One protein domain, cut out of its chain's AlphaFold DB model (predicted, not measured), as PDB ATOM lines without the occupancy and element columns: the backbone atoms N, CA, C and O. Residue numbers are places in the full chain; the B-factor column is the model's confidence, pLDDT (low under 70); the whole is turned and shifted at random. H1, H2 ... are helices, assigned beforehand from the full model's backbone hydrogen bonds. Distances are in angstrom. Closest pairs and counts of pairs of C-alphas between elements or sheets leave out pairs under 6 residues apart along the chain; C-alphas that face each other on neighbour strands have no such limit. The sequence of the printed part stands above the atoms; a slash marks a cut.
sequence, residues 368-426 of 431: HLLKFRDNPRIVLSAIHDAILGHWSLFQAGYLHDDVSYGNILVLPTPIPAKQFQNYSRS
ATOM      1  N   HIS A 368     -33.099  -8.589  22.699       91.12
ATOM      2  CA  HIS A 368     -32.515  -7.981  21.508       91.12
ATOM      3  C   HIS A 368     -31.235  -7.192  21.830       91.12
ATOM      4  O   HIS A 368     -31.193  -6.435  22.808       91.12
ATOM      5  N   LEU A 369     -30.210  -7.302  20.977       91.56
ATOM      6  CA  LEU A 369     -28.889  -6.690  21.184       91.56
ATOM      7  C   LEU A 369     -28.954  -5.189  21.516       91.56
ATOM      8  O   LEU A 369     -28.232  -4.705  22.391       91.56
ATOM      9  N   LEU A 370     -29.865  -4.450  20.869       90.94
ATOM     10  CA  LEU A 370     -30.036  -3.002  21.076       90.94
ATOM     11  C   LEU A 370     -30.414  -2.612  22.511       90.94
ATOM     12  O   LEU A 370     -30.119  -1.488  22.920       90.94
ATOM     13  N   LYS A 371     -31.002  -3.521  23.302       92.25
ATOM     14  CA  LYS A 371     -31.275  -3.284  24.729       92.25
ATOM     15  C   LYS A 371     -29.994  -2.996  25.517       92.25
ATOM     16  O   LYS A 371     -30.032  -2.309  26.533       92.25
ATOM     17  N   PHE A 372     -28.855  -3.483  25.027       92.75
ATOM     18  CA  PHE A 372     -27.552  -3.372  25.674       92.75
ATOM     19  C   PHE A 372     -26.620  -2.372  24.987       92.75
ATOM     20  O   PHE A 372     -25.429  -2.363  25.288       92.75
ATOM     21  N   ARG A 373     -27.134  -1.509  24.098       91.88
ATOM     22  CA  ARG A 373     -26.325  -0.549  23.317       91.88
ATOM     23  C   ARG A 373     -25.413   0.346  24.167       91.88
ATOM     24  O   ARG A 373     -24.324   0.699  23.727       91.88
ATOM     25  N   ASP A 374     -25.825   0.653  25.397       94.81
ATOM     26  CA  ASP A 374     -25.068   1.486  26.341       94.81
ATOM     27  C   ASP A 374     -24.028   0.684  27.153       94.81
ATOM     28  O   ASP A 374     -23.309   1.233  27.988       94.81
ATOM     29  N   ASN A 375     -23.915  -0.626  26.906       95.12
ATOM     30  CA  ASN A 375     -22.927  -1.513  27.510       95.12
ATOM     31  C   ASN A 375     -22.065  -2.192  26.426       95.12
ATOM     32  O   ASN A 375     -22.321  -3.339  26.047       95.12
ATOM     33  N   PRO A 376     -20.985  -1.525  25.971       94.88
ATOM     34  CA  PRO A 376     -20.120  -2.036  24.910       94.88
ATOM     35  C   PRO A 376     -19.534  -3.418  25.196       94.88
ATOM     36  O   PRO A 376     -19.286  -4.179  24.269       94.88
ATOM     37  N   ARG A 377     -19.318  -3.770  26.472       94.81
ATOM     38  CA  ARG A 377     -18.800  -5.096  26.832       94.81
ATOM     39  C   ARG A 377     -19.808  -6.191  26.514       94.81
ATOM     40  O   ARG A 377     -19.415  -7.189  25.929       94.81
ATOM     41  N   ILE A 378     -21.081  -5.998  26.864       94.00
ATOM     42  CA  ILE A 378     -22.134  -6.972  26.545       94.00
ATOM     43  C   ILE A 378     -22.294  -7.089  25.031       94.00
ATOM     44  O   ILE A 378     -22.340  -8.201  24.519       94.00
ATOM     45  N   VAL A 379     -22.316  -5.962  24.315       94.38
ATOM     46  CA  VAL A 379     -22.460  -5.958  22.851       94.38
ATOM     47  C   VAL A 379     -21.306  -6.697  22.175       94.38
ATOM     48  O   VAL A 379     -21.543  -7.566  21.342       94.38
ATOM     49  N   LEU A 380     -20.059  -6.406  22.560       94.75
ATOM     50  CA  LEU A 380     -18.886  -7.082  22.004       94.75
ATOM     51  C   LEU A 380     -18.875  -8.580  22.329       94.75
ATOM     52  O   LEU A 380     -18.555  -9.374  21.449       94.75
ATOM     53  N   SER A 381     -19.253  -8.971  23.552       92.69
ATOM     54  CA  SER A 381     -19.385 -10.386  23.914       92.69
ATOM     55  C   SER A 381     -20.474 -11.086  23.099       92.69
ATOM     56  O   SER A 381     -20.240 -12.174  22.594       92.69
ATOM     57  N   ALA A 382     -21.635 -10.457  22.914       93.75
ATOM     58  CA  ALA A 382     -22.733 -11.027  22.140       93.75
ATOM     59  C   ALA A 382     -22.364 -11.214  20.662       93.75
ATOM     60  O   ALA A 382     -22.635 -12.265  20.093       93.75
ATOM     61  N   ILE A 383     -21.696 -10.227  20.054       94.12
ATOM     62  CA  ILE A 383     -21.198 -10.330  18.674       94.12
ATOM     63  C   ILE A 383     -20.138 -11.429  18.567       94.12
ATOM     64  O   ILE A 383     -20.175 -12.230  17.638       94.12
ATOM     65  N   HIS A 384     -19.204 -11.492  19.519       92.56
ATOM     66  CA  HIS A 384     -18.208 -12.560  19.573       92.56
ATOM     67  C   HIS A 384     -18.869 -13.945  19.641       92.56
ATOM     68  O   HIS A 384     -18.530 -14.833  18.859       92.56
ATOM     69  N   ASP A 385     -19.844 -14.120  20.531       92.25
ATOM     70  CA  ASP A 385     -20.536 -15.394  20.713       92.25
ATOM     71  C   ASP A 385     -21.394 -15.756  19.491       92.25
ATOM     72  O   ASP A 385     -21.419 -16.921  19.094       92.25
ATOM     73  N   ALA A 386     -22.008 -14.769  18.829       93.38
ATOM     74  CA  ALA A 386     -22.723 -14.955  17.566       93.38
ATOM     75  C   ALA A 386     -21.789 -15.404  16.431       93.38
ATOM     76  O   ALA A 386     -22.124 -16.335  15.701       93.38
ATOM     77  N   ILE A 387     -20.583 -14.828  16.315       93.00
ATOM     78  CA  ILE A 387     -19.569 -15.278  15.342       93.00
ATOM     79  C   ILE A 387     -19.224 -16.755  15.576       93.00
ATOM     80  O   ILE A 387     -19.156 -17.536  14.624       93.00
ATOM     81  N   LEU A 388     -19.039 -17.162  16.836       92.12
ATOM     82  CA  LEU A 388     -18.773 -18.562  17.181       92.12
ATOM     83  C   LEU A 388     -19.981 -19.473  16.910       92.12
ATOM     84  O   LEU A 388     -19.795 -20.609  16.460       92.12
ATOM     85  N   GLY A 389     -21.200 -18.984  17.139       92.94
ATOM     86  CA  GLY A 389     -22.446 -19.673  16.804       92.94
ATOM     87  C   GLY A 389     -22.585 -19.912  15.303       92.94
ATOM     88  O   GLY A 389     -22.720 -21.058  14.872       92.94
ATOM     89  N   HIS A 390     -22.444 -18.865  14.489       93.06
ATOM     90  CA  HIS A 390     -22.472 -18.963  13.028       93.06
ATOM     91  C   HIS A 390     -21.354 -19.857  12.484       93.06
ATOM     92  O   HIS A 390     -21.590 -20.653  11.577       93.06
ATOM     93  N   TRP A 391     -20.150 -19.799  13.063       92.12
ATOM     94  CA  TRP A 391     -19.074 -20.726  12.711       92.12
ATOM     95  C   TRP A 391     -19.449 -22.180  13.020       92.12
ATOM     96  O   TRP A 391     -19.187 -23.074  12.218       92.12
ATOM     97  N   SER A 392     -20.088 -22.429  14.163       92.12
ATOM     98  CA  SER A 392     -20.542 -23.769  14.553       92.12
ATOM     99  C   SER A 392     -21.647 -24.289  13.630       92.12
ATOM    100  O   SER A 392     -21.612 -25.455  13.242       92.12
ATOM    101  N   LEU A 393     -22.567 -23.413  13.220       93.25
ATOM    102  CA  LEU A 393     -23.603 -23.694  12.226       93.25
ATOM    103  C   LEU A 393     -22.987 -24.048  10.860       93.25
ATOM    104  O   LEU A 393     -23.314 -25.086  10.284       93.25
ATOM    105  N   PHE A 394     -21.999 -23.267  10.410       92.56
ATOM    106  CA  PHE A 394     -21.248 -23.526   9.179       92.56
ATOM    107  C   PHE A 394     -20.496 -24.860   9.222       92.56
ATOM    108  O   PHE A 394     -20.533 -25.632   8.266       92.56
ATOM    109  N   GLN A 395     -19.859 -25.185  10.350       92.12
ATOM    110  CA  GLN A 395     -19.201 -26.481  10.539       92.12
ATOM    111  C   GLN A 395     -20.174 -27.667  10.523       92.12
ATOM    112  O   GLN A 395     -19.755 -28.775  10.185       92.12
ATOM    113  N   ALA A 396     -21.440 -27.448  10.878       91.00
ATOM    114  CA  ALA A 396     -22.503 -28.443  10.775       91.00
ATOM    115  C   ALA A 396     -23.080 -28.567   9.349       91.00
ATOM    116  O   ALA A 396     -23.909 -29.440   9.112       91.00
ATOM    117  N   GLY A 397     -22.609 -27.751   8.399       93.38
ATOM    118  CA  GLY A 397     -23.015 -27.793   6.993       93.38
ATOM    119  C   GLY A 397     -24.122 -26.808   6.619       93.38
ATOM    120  O   GLY A 397     -24.646 -26.906   5.513       93.38
ATOM    121  N   TYR A 398     -24.463 -25.863   7.499       93.94
ATOM    122  CA  TYR A 398     -25.528 -24.885   7.267       93.94
ATOM    123  C   TYR A 398     -24.972 -23.462   7.190       93.94
ATOM    124  O   TYR A 398     -24.155 -23.051   8.012       93.94
ATOM    125  N   LEU A 399     -25.441 -22.685   6.219       92.25
ATOM    126  CA  LEU A 399     -25.195 -21.246   6.144       92.25
ATOM    127  C   LEU A 399     -26.427 -20.520   6.695       92.25
ATOM    128  O   LEU A 399     -27.537 -20.919   6.375       92.25
ATOM    129  N   HIS A 400     -26.240 -19.491   7.530       88.31
ATOM    130  CA  HIS A 400     -27.373 -18.764   8.126       88.31
ATOM    131  C   HIS A 400     -28.149 -17.923   7.106       88.31
ATOM    132  O   HIS A 400     -29.317 -17.698   7.353       88.31
ATOM    133  N   ASP A 401     -27.478 -17.439   6.051       86.12
ATOM    134  CA  ASP A 401     -27.951 -16.567   4.951       86.12
ATOM    135  C   ASP A 401     -28.627 -15.223   5.312       86.12
ATOM    136  O   ASP A 401     -28.477 -14.270   4.556       86.12
ATOM    137  N   ASP A 402     -29.194 -15.088   6.510       87.94
ATOM    138  CA  ASP A 402     -29.800 -13.860   7.046       87.94
ATOM    139  C   ASP A 402     -29.047 -13.308   8.281       87.94
ATOM    140  O   ASP A 402     -29.542 -13.277   9.410       87.94
ATOM    141  N   VAL A 403     -27.769 -12.948   8.125       87.94
ATOM    142  CA  VAL A 403     -26.963 -12.431   9.248       87.94
ATOM    143  C   VAL A 403     -27.219 -10.937   9.444       87.94
ATOM    144  O   VAL A 403     -26.688 -10.104   8.713       87.94
ATOM    145  N   SER A 404     -27.965 -10.594  10.494       89.69
ATOM    146  CA  SER A 404     -28.271  -9.213  10.883       89.69
ATOM    147  C   SER A 404     -28.154  -9.018  12.400       89.69
ATOM    148  O   SER A 404     -28.140  -9.974  13.178       89.69
ATOM    149  N   TYR A 405     -28.095  -7.763  12.859       87.31
ATOM    150  CA  TYR A 405     -28.130  -7.471  14.300       87.31
ATOM    151  C   TYR A 405     -29.473  -7.854  14.945       87.31
ATOM    152  O   TYR A 405     -29.517  -8.034  16.163       87.31
ATOM    153  N   GLY A 406     -30.539  -7.988  14.142       85.94
ATOM    154  CA  GLY A 406     -31.862  -8.452  14.567       85.94
ATOM    155  C   GLY A 406     -31.874  -9.917  15.002       85.94
ATOM    156  O   GLY A 406     -32.620 -10.288  15.906       85.94
ATOM    157  N   ASN A 407     -30.970 -10.720  14.435       89.81
ATOM    158  CA  ASN A 407     -30.834 -12.149  14.714       89.81
ATOM    159  C   ASN A 407     -29.814 -12.460  15.830       89.81
ATOM    160  O   ASN A 407     -29.508 -13.623  16.092       89.81
ATOM    161  N   ILE A 408     -29.305 -11.438  16.535       92.62
ATOM    162  CA  ILE A 408     -28.410 -11.600  17.691       92.62
ATOM    163  C   ILE A 408     -29.171 -11.287  18.982       92.62
ATOM    164  O   ILE A 408     -29.531 -10.139  19.262       92.62
ATOM    165  N   LEU A 409     -29.359 -12.315  19.811       93.31
ATOM    166  CA  LEU A 409     -30.036 -12.212  21.103       93.31
ATOM    167  C   LEU A 409     -29.072 -12.467  22.266       93.31
ATOM    168  O   LEU A 409     -28.204 -13.334  22.207       93.31
ATOM    169  N   VAL A 410     -29.253 -11.722  23.355       93.38
ATOM    170  CA  VAL A 410     -28.450 -11.816  24.579       93.38
ATOM    171  C   VAL A 410     -29.278 -12.460  25.682       93.38
ATOM    172  O   VAL A 410     -30.364 -11.986  26.007       93.38
ATOM    173  N   LEU A 411     -28.763 -13.520  26.303       91.00
ATOM    174  CA  LEU A 411     -29.427 -14.133  27.451       91.00
ATOM    175  C   LEU A 411     -29.334 -13.216  28.687       91.00
ATOM    176  O   LEU A 411     -28.230 -12.780  29.027       91.00
ATOM    177  N   PRO A 412     -30.442 -12.974  29.418       84.38
ATOM    178  CA  PRO A 412     -30.414 -12.198  30.663       84.38
ATOM    179  C   PRO A 412     -29.479 -12.794  31.724       84.38
ATOM    180  O   PRO A 412     -28.857 -12.064  32.495       84.38
ATOM    181  N   THR A 413     -29.371 -14.126  31.742       85.38
ATOM    182  CA  THR A 413     -28.485 -14.874  32.636       85.38
ATOM    183  C   THR A 413     -27.418 -15.590  31.805       85.38
ATOM    184  O   THR A 413     -27.764 -16.494  31.041       85.38
ATOM    185  N   PRO A 414     -26.128 -15.233  31.944       84.38
ATOM    186  CA  PRO A 414     -25.052 -15.872  31.195       84.38
ATOM    187  C   PRO A 414     -24.931 -17.365  31.509       84.38
ATOM    188  O   PRO A 414     -24.894 -17.765  32.675       84.38
ATOM    189  N   ILE A 415     -24.785 -18.178  30.464       85.69
ATOM    190  CA  ILE A 415     -24.521 -19.613  30.584       85.69
ATOM    191  C   ILE A 415     -23.026 -19.857  30.328       85.69
ATOM    192  O   ILE A 415     -22.508 -19.444  29.291       85.69
ATOM    193  N   PRO A 416     -22.296 -20.527  31.238       84.88
ATOM    194  CA  PRO A 416     -20.886 -20.834  31.021       84.88
ATOM    195  C   PRO A 416     -20.653 -21.681  29.761       84.88
ATOM    196  O   PRO A 416     -21.216 -22.767  29.635       84.88
ATOM    197  N   ALA A 417     -19.732 -21.248  28.892       81.62
ATOM    198  CA  ALA A 417     -19.417 -21.918  27.623       81.62
ATOM    199  C   ALA A 417     -19.037 -23.409  27.769       81.62
ATOM    200  O   ALA A 417     -19.320 -24.215  26.891       81.62
ATOM    201  N   LYS A 418     -18.485 -23.810  28.922       82.81
ATOM    202  CA  LYS A 418     -18.166 -25.212  29.262       82.81
ATOM    203  C   LYS A 418     -19.361 -26.175  29.244       82.81
ATOM    204  O   LYS A 418     -19.161 -27.380  29.330       82.81
ATOM    205  N   GLN A 419     -20.586 -25.655  29.219       82.31
ATOM    206  CA  GLN A 419     -21.804 -26.461  29.146       82.31
ATOM    207  C   GLN A 419     -22.149 -26.893  27.711       82.31
ATOM    208  O   GLN A 419     -23.062 -27.696  27.532       82.31
ATOM    209  N   PHE A 420     -21.423 -26.397  26.703       83.75
ATOM    210  CA  PHE A 420     -21.701 -26.643  25.288       83.75
ATOM    211  C   PHE A 420     -20.711 -27.634  24.667       83.75
ATOM    212  O   PHE A 420     -19.536 -27.700  25.037       83.75
ATOM    213  N   GLN A 421     -21.187 -28.414  23.696       82.25
ATOM    214  CA  GLN A 421     -20.477 -29.590  23.171       82.25
ATOM    215  C   GLN A 421     -19.170 -29.245  22.434       82.25
ATOM    216  O   GLN A 421     -18.220 -30.028  22.427       82.25
ATOM    217  N   ASN A 422     -19.109 -28.067  21.816       78.31
ATOM    218  CA  ASN A 422     -17.976 -27.574  21.030       78.31
ATOM    219  C   ASN A 422     -16.949 -26.769  21.849       78.31
ATOM    220  O   ASN A 422     -15.953 -26.324  21.276       78.31
ATOM    221  N   TYR A 423     -17.124 -26.644  23.172       65.94
ATOM    222  CA  TYR A 423     -16.225 -25.882  24.051       65.94
ATOM    223  C   TYR A 423     -14.750 -26.323  23.962       65.94
ATOM    224  O   TYR A 423     -13.834 -25.504  23.890       65.94
ATOM    225  N   SER A 424     -14.494 -27.633  23.894       60.69
ATOM    226  CA  SER A 424     -13.132 -28.180  23.789       60.69
ATOM    227  C   SER A 424     -12.479 -27.943  22.420       60.69
ATOM    228  O   SER A 424     -11.255 -27.957  22.308       60.69
ATOM    229  N   ARG A 425     -13.271 -27.694  21.367       54.97
ATOM    230  CA  ARG A 425     -12.769 -27.357  20.023       54.97
ATOM    231  C   ARG A 425     -12.496 -25.861  19.858       54.97
ATOM    232  O   ARG A 425     -11.634 -25.517  19.053       54.97
ATOM    233  N   SER A 426     -13.173 -24.995  20.618       47.69
ATOM    234  CA  SER A 426     -12.893 -23.551  20.641       47.69
ATOM    235  C   SER A 426     -11.576 -23.203  21.344       47.69
ATOM    236  O   SER A 426     -10.915 -22.259  20.926       47.69
TER     237      SER A 426
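AT A GLANCE: This is residues 368 to 426 of the 431 residues of the protein "Pkinase_fungal domain-containing protein" of Sistotremastrum suecicum HHB10207 ss-3 (UniProt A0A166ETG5). One long helix, H2, is the spine, with the one-turn helix H1 folded against its first part and a long stretch without named elements, residues 396 to 422, looped round it. That stretch runs back beside H2 from its last residue, crosses past it near residues 408 to 411, and returns on the other side to the short helix H3, near the far end of H2. The printed part has 59 residues with three named helices, in the order H1, H2, H3, and no named strand; the class is all helix, though under half of the residues, 28, are in named elements. The whole is only just compact, close to loose, with a radius of gyration of the C-alphas of 12.2 A, and its outline is flat, spanning 34 by 28 by 14 A.

HOW THE PARTS SIT: H1, residues 369 to 372, touches H2, residues 376 to 395, which meets it with residues 378 to 382 alone; the closest C-alphas, those of Phe 372 and Val 379, are 6.4 A apart. H3, residues 423 to 426, touches no helix. It is apart from H1, and only just apart from H2, with the closest C-alphas 8.5 A apart. In H2 every O i to N i+4 pair is within hydrogen-bond range; H1 and H3 are too short for such a pair, and in each the one O i to N i+3 pair is within range.

IN THESE COORDINATES: H1 begins at C-alpha 369, (-28.889, -6.690, 21.184). H2 runs 28.4 A from C-alpha 376, (-20.120, -2.036, 24.910), to C-alpha 395, (-19.201, -26.481, 10.539). H1 and H3 measure 5.7 A and 5.3 A from first to last C-alpha, and H3 ends at C-alpha 426, (-12.893, -23.551, 20.641).

THE WHOLE: The two C-alphas farthest apart, those of Asp 374 and Gly 397, are 35.2 A apart. The printed part has no cut. The link from H1 to H2 is tight, with 3 residues, and that from H2 to H3 is long, with 27. The mean pLDDT of the printed part is 88.0, and the model's confidence is under 70 at residues 423 to 426.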